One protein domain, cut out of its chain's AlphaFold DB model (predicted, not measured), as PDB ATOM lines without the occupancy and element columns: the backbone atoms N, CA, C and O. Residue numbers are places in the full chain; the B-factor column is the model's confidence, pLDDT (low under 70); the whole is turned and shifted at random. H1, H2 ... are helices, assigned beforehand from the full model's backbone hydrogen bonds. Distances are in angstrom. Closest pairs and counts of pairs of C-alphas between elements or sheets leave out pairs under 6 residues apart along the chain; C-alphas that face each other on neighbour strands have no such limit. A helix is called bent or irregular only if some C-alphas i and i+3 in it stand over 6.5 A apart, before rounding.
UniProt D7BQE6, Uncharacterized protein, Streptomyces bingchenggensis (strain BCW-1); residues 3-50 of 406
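AT A GLANCE: This is residues 3 to 50 of the 406 residues of an uncharacterized protein of Streptomyces bingchenggensis (strain BCW-1) (UniProt D7BQE6). Two helices, H4 and H2, cross near their middles as an X and make the core; H1 lies by this pair at one end of the longest axis, and H3 packs on the first residues of H4 at the other end. The printed part has 48 residues with four named helices, in the order H1, H2, H3, H4 along the chain, and no named strand; the class is all helix. The whole is compact, with a radius of gyration of the C-alphas of 9.4 A, and rounded, spanning 25 by 19 by 17 A.

HOW THE PARTS SIT: Start at H4, residues 39 to 49, the longest helix by residues. Look from it to H2, residues 14 to 23: the two touch, with 17 pairs of C-alphas within 8 A, and the closest C-alphas, those of Ala 18 and Ala 43, are 5.0 A apart. They run opposite ways at a steep tilt of 55 degrees. Go next to H3, residues 28 to 33, which touches H4; the closest C-alphas, those of Asp 28 and Val 39, are 5.2 A apart. These two run the same way at a steep tilt of 55 degrees. H2 and H3 are apart. Now look at H1, residues 3 to 10, which only just touches H2, with 3 pairs of C-alphas within 8 A; the closest are those of Cys 8 and Ile 17, 6.0 A apart. H1 and H2 form a helical hairpin, running opposite ways at 36 degrees, a tilt only just steep. H1 and H4 are close but not clearly touching; their closest C-alphas, those of Cys 8 and Tyr 47, are 6.4 A apart. H1 and H3 are apart. The helix packing is mostly crossed. In H2 and H4 every O i to N i+4 pair is within hydrogen-bond range; in H1 it is 3 of 4 and in H3 1 of 2.

IN THESE COORDINATES: Find C-alpha 39 at (-47.969, -5.190, 21.401); from there H4 runs 15.3 A to C-alpha 49 at (-36.684, 4.951, 23.279). H2 runs 14.2 A from Pro 14 to Ala 23, and H3 9.0 A from Asp 28 to Arg 33. Find C-alpha 3 at (-32.433, -9.177, 21.455), where H1 begins; it runs 13.6 A to Arg 10. H1 is irregular: C-alphas 3 and 6 are 8.0 A apart.

THE WHOLE: The two C-alphas farthest apart are those of Ala 12 and Arg 33, at 25.4 A. The printed part has no cut, and the links H1 to H2, H2 to H3 and H3 to H4 are tight. The mean pLDDT of the printed part is 82.5; look for values under 70 at residues 3 to 6, 8 and 10.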
ATOM      1  N   ARG A   3     -32.080  -8.156  22.463       63.88
ATOM      2  CA  ARG A   3     -32.433  -9.177  21.455       63.88
ATOM      3  C   ARG A   3     -33.186  -8.653  20.215       63.88
ATOM      4  O   ARG A   3     -33.224  -9.347  19.210       63.88
ATOM      5  N   HIS A   4     -33.785  -7.460  20.278       69.00
ATOM      6  CA  HIS A   4     -34.534  -6.840  19.169       69.00
ATOM      7  C   HIS A   4     -34.014  -5.438  18.821       69.00
ATOM      8  O   HIS A   4     -34.696  -4.679  18.137       69.00
ATOM      9  N   HIS A   5     -32.814  -5.081  19.289       69.12
ATOM     10  CA  HIS A   5     -32.244  -3.748  19.106       69.12
ATOM     11  C   HIS A   5     -32.076  -3.398  17.619       69.12
ATOM     12  O   HIS A   5     -32.518  -2.341  17.190       69.12
ATOM     13  N   GLU A   6     -31.567  -4.325  16.804       67.19
ATOM     14  CA  GLU A   6     -31.407  -4.133  15.350       67.19
ATOM     15  C   GLU A   6     -32.731  -4.005  14.581       67.19
ATOM     16  O   GLU A   6     -32.770  -3.407  13.503       67.19
ATOM     17  N   LEU A   7     -33.814  -4.593  15.101       75.69
ATOM     18  CA  LEU A   7     -35.161  -4.417  14.559       75.69
ATOM     19  C   LEU A   7     -35.685  -3.017  14.910       75.69
ATOM     20  O   LEU A   7     -36.191  -2.326  14.036       75.69
ATOM     21  N   CYS A   8     -35.526  -2.588  16.165       68.19
ATOM     22  CA  CYS A   8     -35.999  -1.280  16.631       68.19
ATOM     23  C   CYS A   8     -35.204  -0.117  16.012       68.19
ATOM     24  O   CYS A   8     -35.787   0.921  15.720       68.19
ATOM     25  N   ALA A   9     -33.900  -0.307  15.776       70.62
ATOM     26  CA  ALA A   9     -33.005   0.692  15.189       70.62
ATOM     27  C   ALA A   9     -33.241   0.926  13.689       70.62
ATOM     28  O   ALA A   9     -33.000   2.020  13.197       70.62
ATOM     29  N   ARG A  10     -33.718  -0.087  12.952       69.81
ATOM     30  CA  ARG A  10     -34.001   0.023  11.507       69.81
ATOM     31  C   ARG A  10     -35.449   0.379  11.183       69.81
ATOM     32  O   ARG A  10     -35.740   0.667  10.026       69.81
ATOM     33  N   ALA A  11     -36.340   0.309  12.168       74.94
ATOM     34  CA  ALA A  11     -37.760   0.512  11.948       74.94
ATOM     35  C   ALA A  11     -38.082   1.986  11.674       74.94
ATOM     36  O   ALA A  11     -37.747   2.861  12.483       74.94
ATOM     37  N   ALA A  12     -38.779   2.225  10.563       70.81
ATOM     38  CA  ALA A  12     -39.214   3.557  10.143       70.81
ATOM     39  C   ALA A  12     -40.480   4.032  10.874       70.81
ATOM     40  O   ALA A  12     -40.764   5.226  10.900       70.81
ATOM     41  N   ASP A  13     -41.246   3.112  11.472       79.69
ATOM     42  CA  ASP A  13     -42.451   3.424  12.240       79.69
ATOM     43  C   ASP A  13     -42.736   2.372  13.344       79.69
ATOM     44  O   ASP A  13     -42.210   1.252  13.296       79.69
ATOM     45  N   PRO A  14     -43.575   2.693  14.354       82.88
ATOM     46  CA  PRO A  14     -43.946   1.753  15.417       82.88
ATOM     47  C   PRO A  14     -44.651   0.472  14.937       82.88
ATOM     48  O   PRO A  14     -44.556  -0.563  15.599       82.88
ATOM     49  N   LEU A  15     -45.350   0.485  13.795       81.69
ATOM     50  CA  LEU A  15     -46.048  -0.698  13.275       81.69
ATOM     51  C   LEU A  15     -45.056  -1.741  12.752       81.69
ATOM     52  O   LEU A  15     -45.305  -2.941  12.890       81.69
ATOM     53  N   GLU A  16     -43.926  -1.311  12.187       82.62
ATOM     54  CA  GLU A  16     -42.832  -2.206  11.792       82.62
ATOM     55  C   GLU A  16     -42.233  -2.929  13.011       82.62
ATOM     56  O   GLU A  16     -42.009  -4.144  12.960       82.62
ATOM     57  N   ILE A  17     -42.083  -2.226  14.141       82.75
ATOM     58  CA  ILE A  17     -41.665  -2.832  15.414       82.75
ATOM     59  C   ILE A  17     -42.731  -3.816  15.916       82.75
ATOM     60  O   ILE A  17     -42.393  -4.959  16.221       82.75
ATOM     61  N   ALA A  18     -44.011  -3.428  15.954       84.25
ATOM     62  CA  ALA A  18     -45.103  -4.296  16.414       84.25
ATOM     63  C   ALA A  18     -45.186  -5.601  15.606       84.25
ATOM     64  O   ALA A  18     -45.293  -6.697  16.161       84.25
ATOM     65  N   ALA A  19     -45.064  -5.496  14.286       81.94
ATOM     66  CA  ALA A  19     -45.040  -6.635  13.385       81.94
ATOM     67  C   ALA A  19     -43.808  -7.527  13.563       81.94
ATOM     68  O   ALA A  19     -43.921  -8.755  13.522       81.94
ATOM     69  N   GLY A  20     -42.634  -6.926  13.756       81.00
ATOM     70  CA  GLY A  20     -41.420  -7.672  14.044       81.00
ATOM     71  C   GLY A  20     -41.513  -8.400  15.387       81.00
ATOM     72  O   GLY A  20     -41.147  -9.569  15.464       81.00
ATOM     73  N   LEU A  21     -42.075  -7.773  16.422       85.00
ATOM     74  CA  LEU A  21     -42.334  -8.410  17.716       85.00
ATOM     75  C   LEU A  21     -43.295  -9.602  17.583       85.00
ATOM     76  O   LEU A  21     -42.990 -10.687  18.083       85.00
ATOM     77  N   GLU A  22     -44.407  -9.447  16.859       86.62
ATOM     78  CA  GLU A  22     -45.350 -10.544  16.596       86.62
ATOM     79  C   GLU A  22     -44.681 -11.697  15.828       86.62
ATOM     80  O   GLU A  22     -44.868 -12.867  16.174       86.62
ATOM     81  N   ALA A  23     -43.840 -11.392  14.832       82.81
ATOM     82  CA  ALA A  23     -43.091 -12.400  14.078       82.81
ATOM     83  C   ALA A  23     -42.117 -13.205  14.959       82.81
ATOM     84  O   ALA A  23     -41.870 -14.379  14.683       82.81
ATOM     85  N   HIS A  24     -41.611 -12.604  16.040       83.06
ATOM     86  CA  HIS A  24     -40.776 -13.268  17.046       83.06
ATOM     87  C   HIS A  24     -41.590 -13.891  18.199       83.06
ATOM     88  O   HIS A  24     -41.014 -14.341  19.189       83.06
ATOM     89  N   GLY A  25     -42.922 -13.953  18.077       83.75
ATOM     90  CA  GLY A  25     -43.810 -14.630  19.025       83.75
ATOM     91  C   GLY A  25     -44.269 -13.776  20.210       83.75
ATOM     92  O   GLY A  25     -44.839 -14.309  21.165       83.75
ATOM     93  N   VAL A  26     -44.049 -12.460  20.183       86.75
ATOM     94  CA  VAL A  26     -44.575 -11.550  21.207       86.75
ATOM     95  C   VAL A  26     -46.064 -11.318  20.947       86.75
ATOM     96  O   VAL A  26     -46.461 -10.850  19.887       86.75
ATOM     97  N   THR A  27     -46.895 -11.665  21.928       88.69
ATOM     98  CA  THR A  27     -48.358 -11.495  21.885       88.69
ATOM     99  C   THR A  27     -48.804 -10.387  22.837       88.69
ATOM    100  O   THR A  27     -48.019  -9.969  23.688       88.69
ATOM    101  N   ASP A  28     -50.074  -9.972  22.782       88.62
ATOM    102  CA  ASP A  28     -50.634  -8.987  23.729       88.62
ATOM    103  C   ASP A  28     -50.459  -9.446  25.193       88.62
ATOM    104  O   ASP A  28     -50.101  -8.660  26.069       88.62
ATOM    105  N   ARG A  29     -50.572 -10.758  25.460       86.81
ATOM    106  CA  ARG A  29     -50.286 -11.346  26.782       86.81
ATOM    107  C   ARG A  29     -48.807 -11.230  27.164       86.81
ATOM    108  O   ARG A  29     -48.488 -11.063  28.338       86.81
ATOM    109  N   THR A  30     -47.900 -11.349  26.197       88.50
ATOM    110  CA  THR A  30     -46.462 -11.155  26.421       88.50
ATOM    111  C   THR A  30     -46.157  -9.682  26.710       88.50
ATOM    112  O   THR A  30     -45.404  -9.406  27.639       88.50
ATOM    113  N   ALA A  31     -46.779  -8.745  25.988       87.38
ATOM    114  CA  ALA A  31     -46.639  -7.304  26.217       87.38
ATOM    115  C   ALA A  31     -47.146  -6.877  27.608       87.38
ATOM    116  O   ALA A  31     -46.473  -6.106  28.294       87.38
ATOM    117  N   ALA A  32     -48.244  -7.475  28.083       89.44
ATOM    118  CA  ALA A  32     -48.765  -7.253  29.434       89.44
ATOM    119  C   ALA A  32     -47.748  -7.586  30.541       89.44
ATOM    120  O   ALA A  32     -47.693  -6.896  31.559       89.44
ATOM    121  N   ARG A  33     -46.875  -8.587  30.335       90.56
ATOM    122  CA  ARG A  33     -45.785  -8.911  31.282       90.56
ATOM    123  C   ARG A  33     -44.731  -7.808  31.369       90.56
ATOM    124  O   ARG A  33     -44.083  -7.672  32.399       90.56
ATOM    125  N   PHE A  34     -44.589  -7.008  30.314       86.12
ATOM    126  CA  PHE A  34     -43.735  -5.822  30.277       86.12
ATOM    127  C   PHE A  34     -44.474  -4.542  30.699       86.12
ATOM    128  O   PHE A  34     -43.956  -3.455  30.487       86.12
ATOM    129  N   ARG A  35     -45.663  -4.654  31.314       89.88
ATOM    130  CA  ARG A  35     -46.506  -3.528  31.770       89.88
ATOM    131  C   ARG A  35     -47.010  -2.615  30.645       89.88
ATOM    132  O   ARG A  35     -47.390  -1.478  30.905       89.88
ATOM    133  N   HIS A  36     -47.089  -3.132  29.422       88.81
ATOM    134  CA  HIS A  36     -47.758  -2.469  28.303       88.81
ATOM    135  C   HIS A  36     -49.112  -3.122  28.034       88.81
ATOM    136  O   HIS A  36     -49.259  -4.334  28.179       88.81
ATOM    137  N   ARG A  37     -50.108  -2.324  27.636       87.19
ATOM    138  CA  ARG A  37     -51.473  -2.810  27.383       87.19
ATOM    139  C   ARG A  37     -51.524  -3.890  26.292       87.19
ATOM    140  O   ARG A  37     -52.299  -4.835  26.408       87.19
ATOM    141  N   ASP A  38     -50.709  -3.740  25.255       88.44
ATOM    142  CA  ASP A  38     -50.721  -4.552  24.039       88.44
ATOM    143  C   ASP A  38     -49.383  -4.418  23.280       88.44
ATOM    144  O   ASP A  38     -48.502  -3.641  23.672       88.44
ATOM    145  N   VAL A  39     -49.208  -5.195  22.204       86.69
ATOM    146  CA  VAL A  39     -47.969  -5.190  21.401       86.69
ATOM    147  C   VAL A  39     -47.724  -3.853  20.694       86.69
ATOM    148  O   VAL A  39     -46.564  -3.480  20.527       86.69
ATOM    149  N   PHE A  40     -48.769  -3.113  20.312       86.31
ATOM    150  CA  PHE A  40     -48.623  -1.802  19.672       86.31
ATOM    151  C   PHE A  40     -48.130  -0.761  20.676       86.31
ATOM    152  O   PHE A  40     -47.158  -0.070  20.394       86.31
ATOM    153  N   SER A  41     -48.698  -0.735  21.884       86.50
ATOM    154  CA  SER A  41     -48.232   0.115  22.988       86.50
ATOM    155  C   SER A  41     -46.768  -0.168  23.356       86.50
ATOM    156  O   SER A  41     -45.991   0.746  23.619       86.50
ATOM    157  N   LEU A  42     -46.367  -1.446  23.371       87.81
ATOM    158  CA  LEU A  42     -44.967  -1.833  23.580       87.81
ATOM    159  C   LEU A  42     -44.072  -1.357  22.424       87.81
ATOM    160  O   LEU A  42     -42.945  -0.929  22.651       87.81
ATOM    161  N   ALA A  43     -44.555  -1.448  21.186       87.75
ATOM    162  CA  ALA A  43     -43.813  -1.026  20.008       87.75
ATOM    163  C   ALA A  43     -43.635   0.497  19.929       87.75
ATOM    164  O   ALA A  43     -42.549   0.942  19.573       87.75
ATOM    165  N   GLU A  44     -44.649   1.281  20.301       86.56
ATOM    166  CA  GLU A  44     -44.553   2.742  20.424       86.56
ATOM    167  C   GLU A  44     -43.508   3.148  21.465       86.56
ATOM    168  O   GLU A  44     -42.656   3.983  21.177       86.56
ATOM    169  N   GLU A  45     -43.496   2.498  22.631       89.12
ATOM    170  CA  GLU A  45     -42.478   2.750  23.655       89.12
ATOM    171  C   GLU A  45     -41.068   2.397  23.154       89.12
ATOM    172  O   GLU A  45     -40.118   3.157  23.336       89.12
ATOM    173  N   LEU A  46     -40.905   1.239  22.504       86.94
ATOM    174  CA  LEU A  46     -39.618   0.836  21.929       86.94
ATOM    175  C   LEU A  46     -39.172   1.775  20.808       86.94
ATOM    176  O   LEU A  46     -37.979   2.038  20.688       86.94
ATOM    177  N   TYR A  47     -40.112   2.281  20.008       84.25
ATOM    178  CA  TYR A  47     -39.840   3.293  18.999       84.25
ATOM    179  C   TYR A  47     -39.347   4.578  19.671       84.25
ATOM    180  O   TYR A  47     -38.259   5.034  19.345       84.25
ATOM    181  N   ALA A  48     -40.071   5.108  20.659       87.50
ATOM    182  CA  ALA A  48     -39.728   6.354  21.348       87.50
ATOM    183  C   ALA A  48     -38.374   6.309  22.082       87.50
ATOM    184  O   ALA A  48     -37.712   7.332  22.225       87.50
ATOM    185  N   ARG A  49     -37.946   5.129  22.541       84.31
ATOM    186  CA  ARG A  49     -36.684   4.951  23.279       84.31
ATOM    187  C   ARG A  49     -35.436   4.823  22.406       84.31
ATOM    188  O   ARG A  49     -34.337   4.881  22.950       84.31
ATOM    189  N   VAL A  50     -35.573   4.587  21.102       79.75
ATOM    190  CA  VAL A  50     -34.420   4.532  20.192       79.75
ATOM    191  C   VAL A  50     -34.076   5.964  19.784       79.75
ATOM    192  O   VAL A  50     -34.916   6.592  19.134       79.75
TER     193      VAL A  50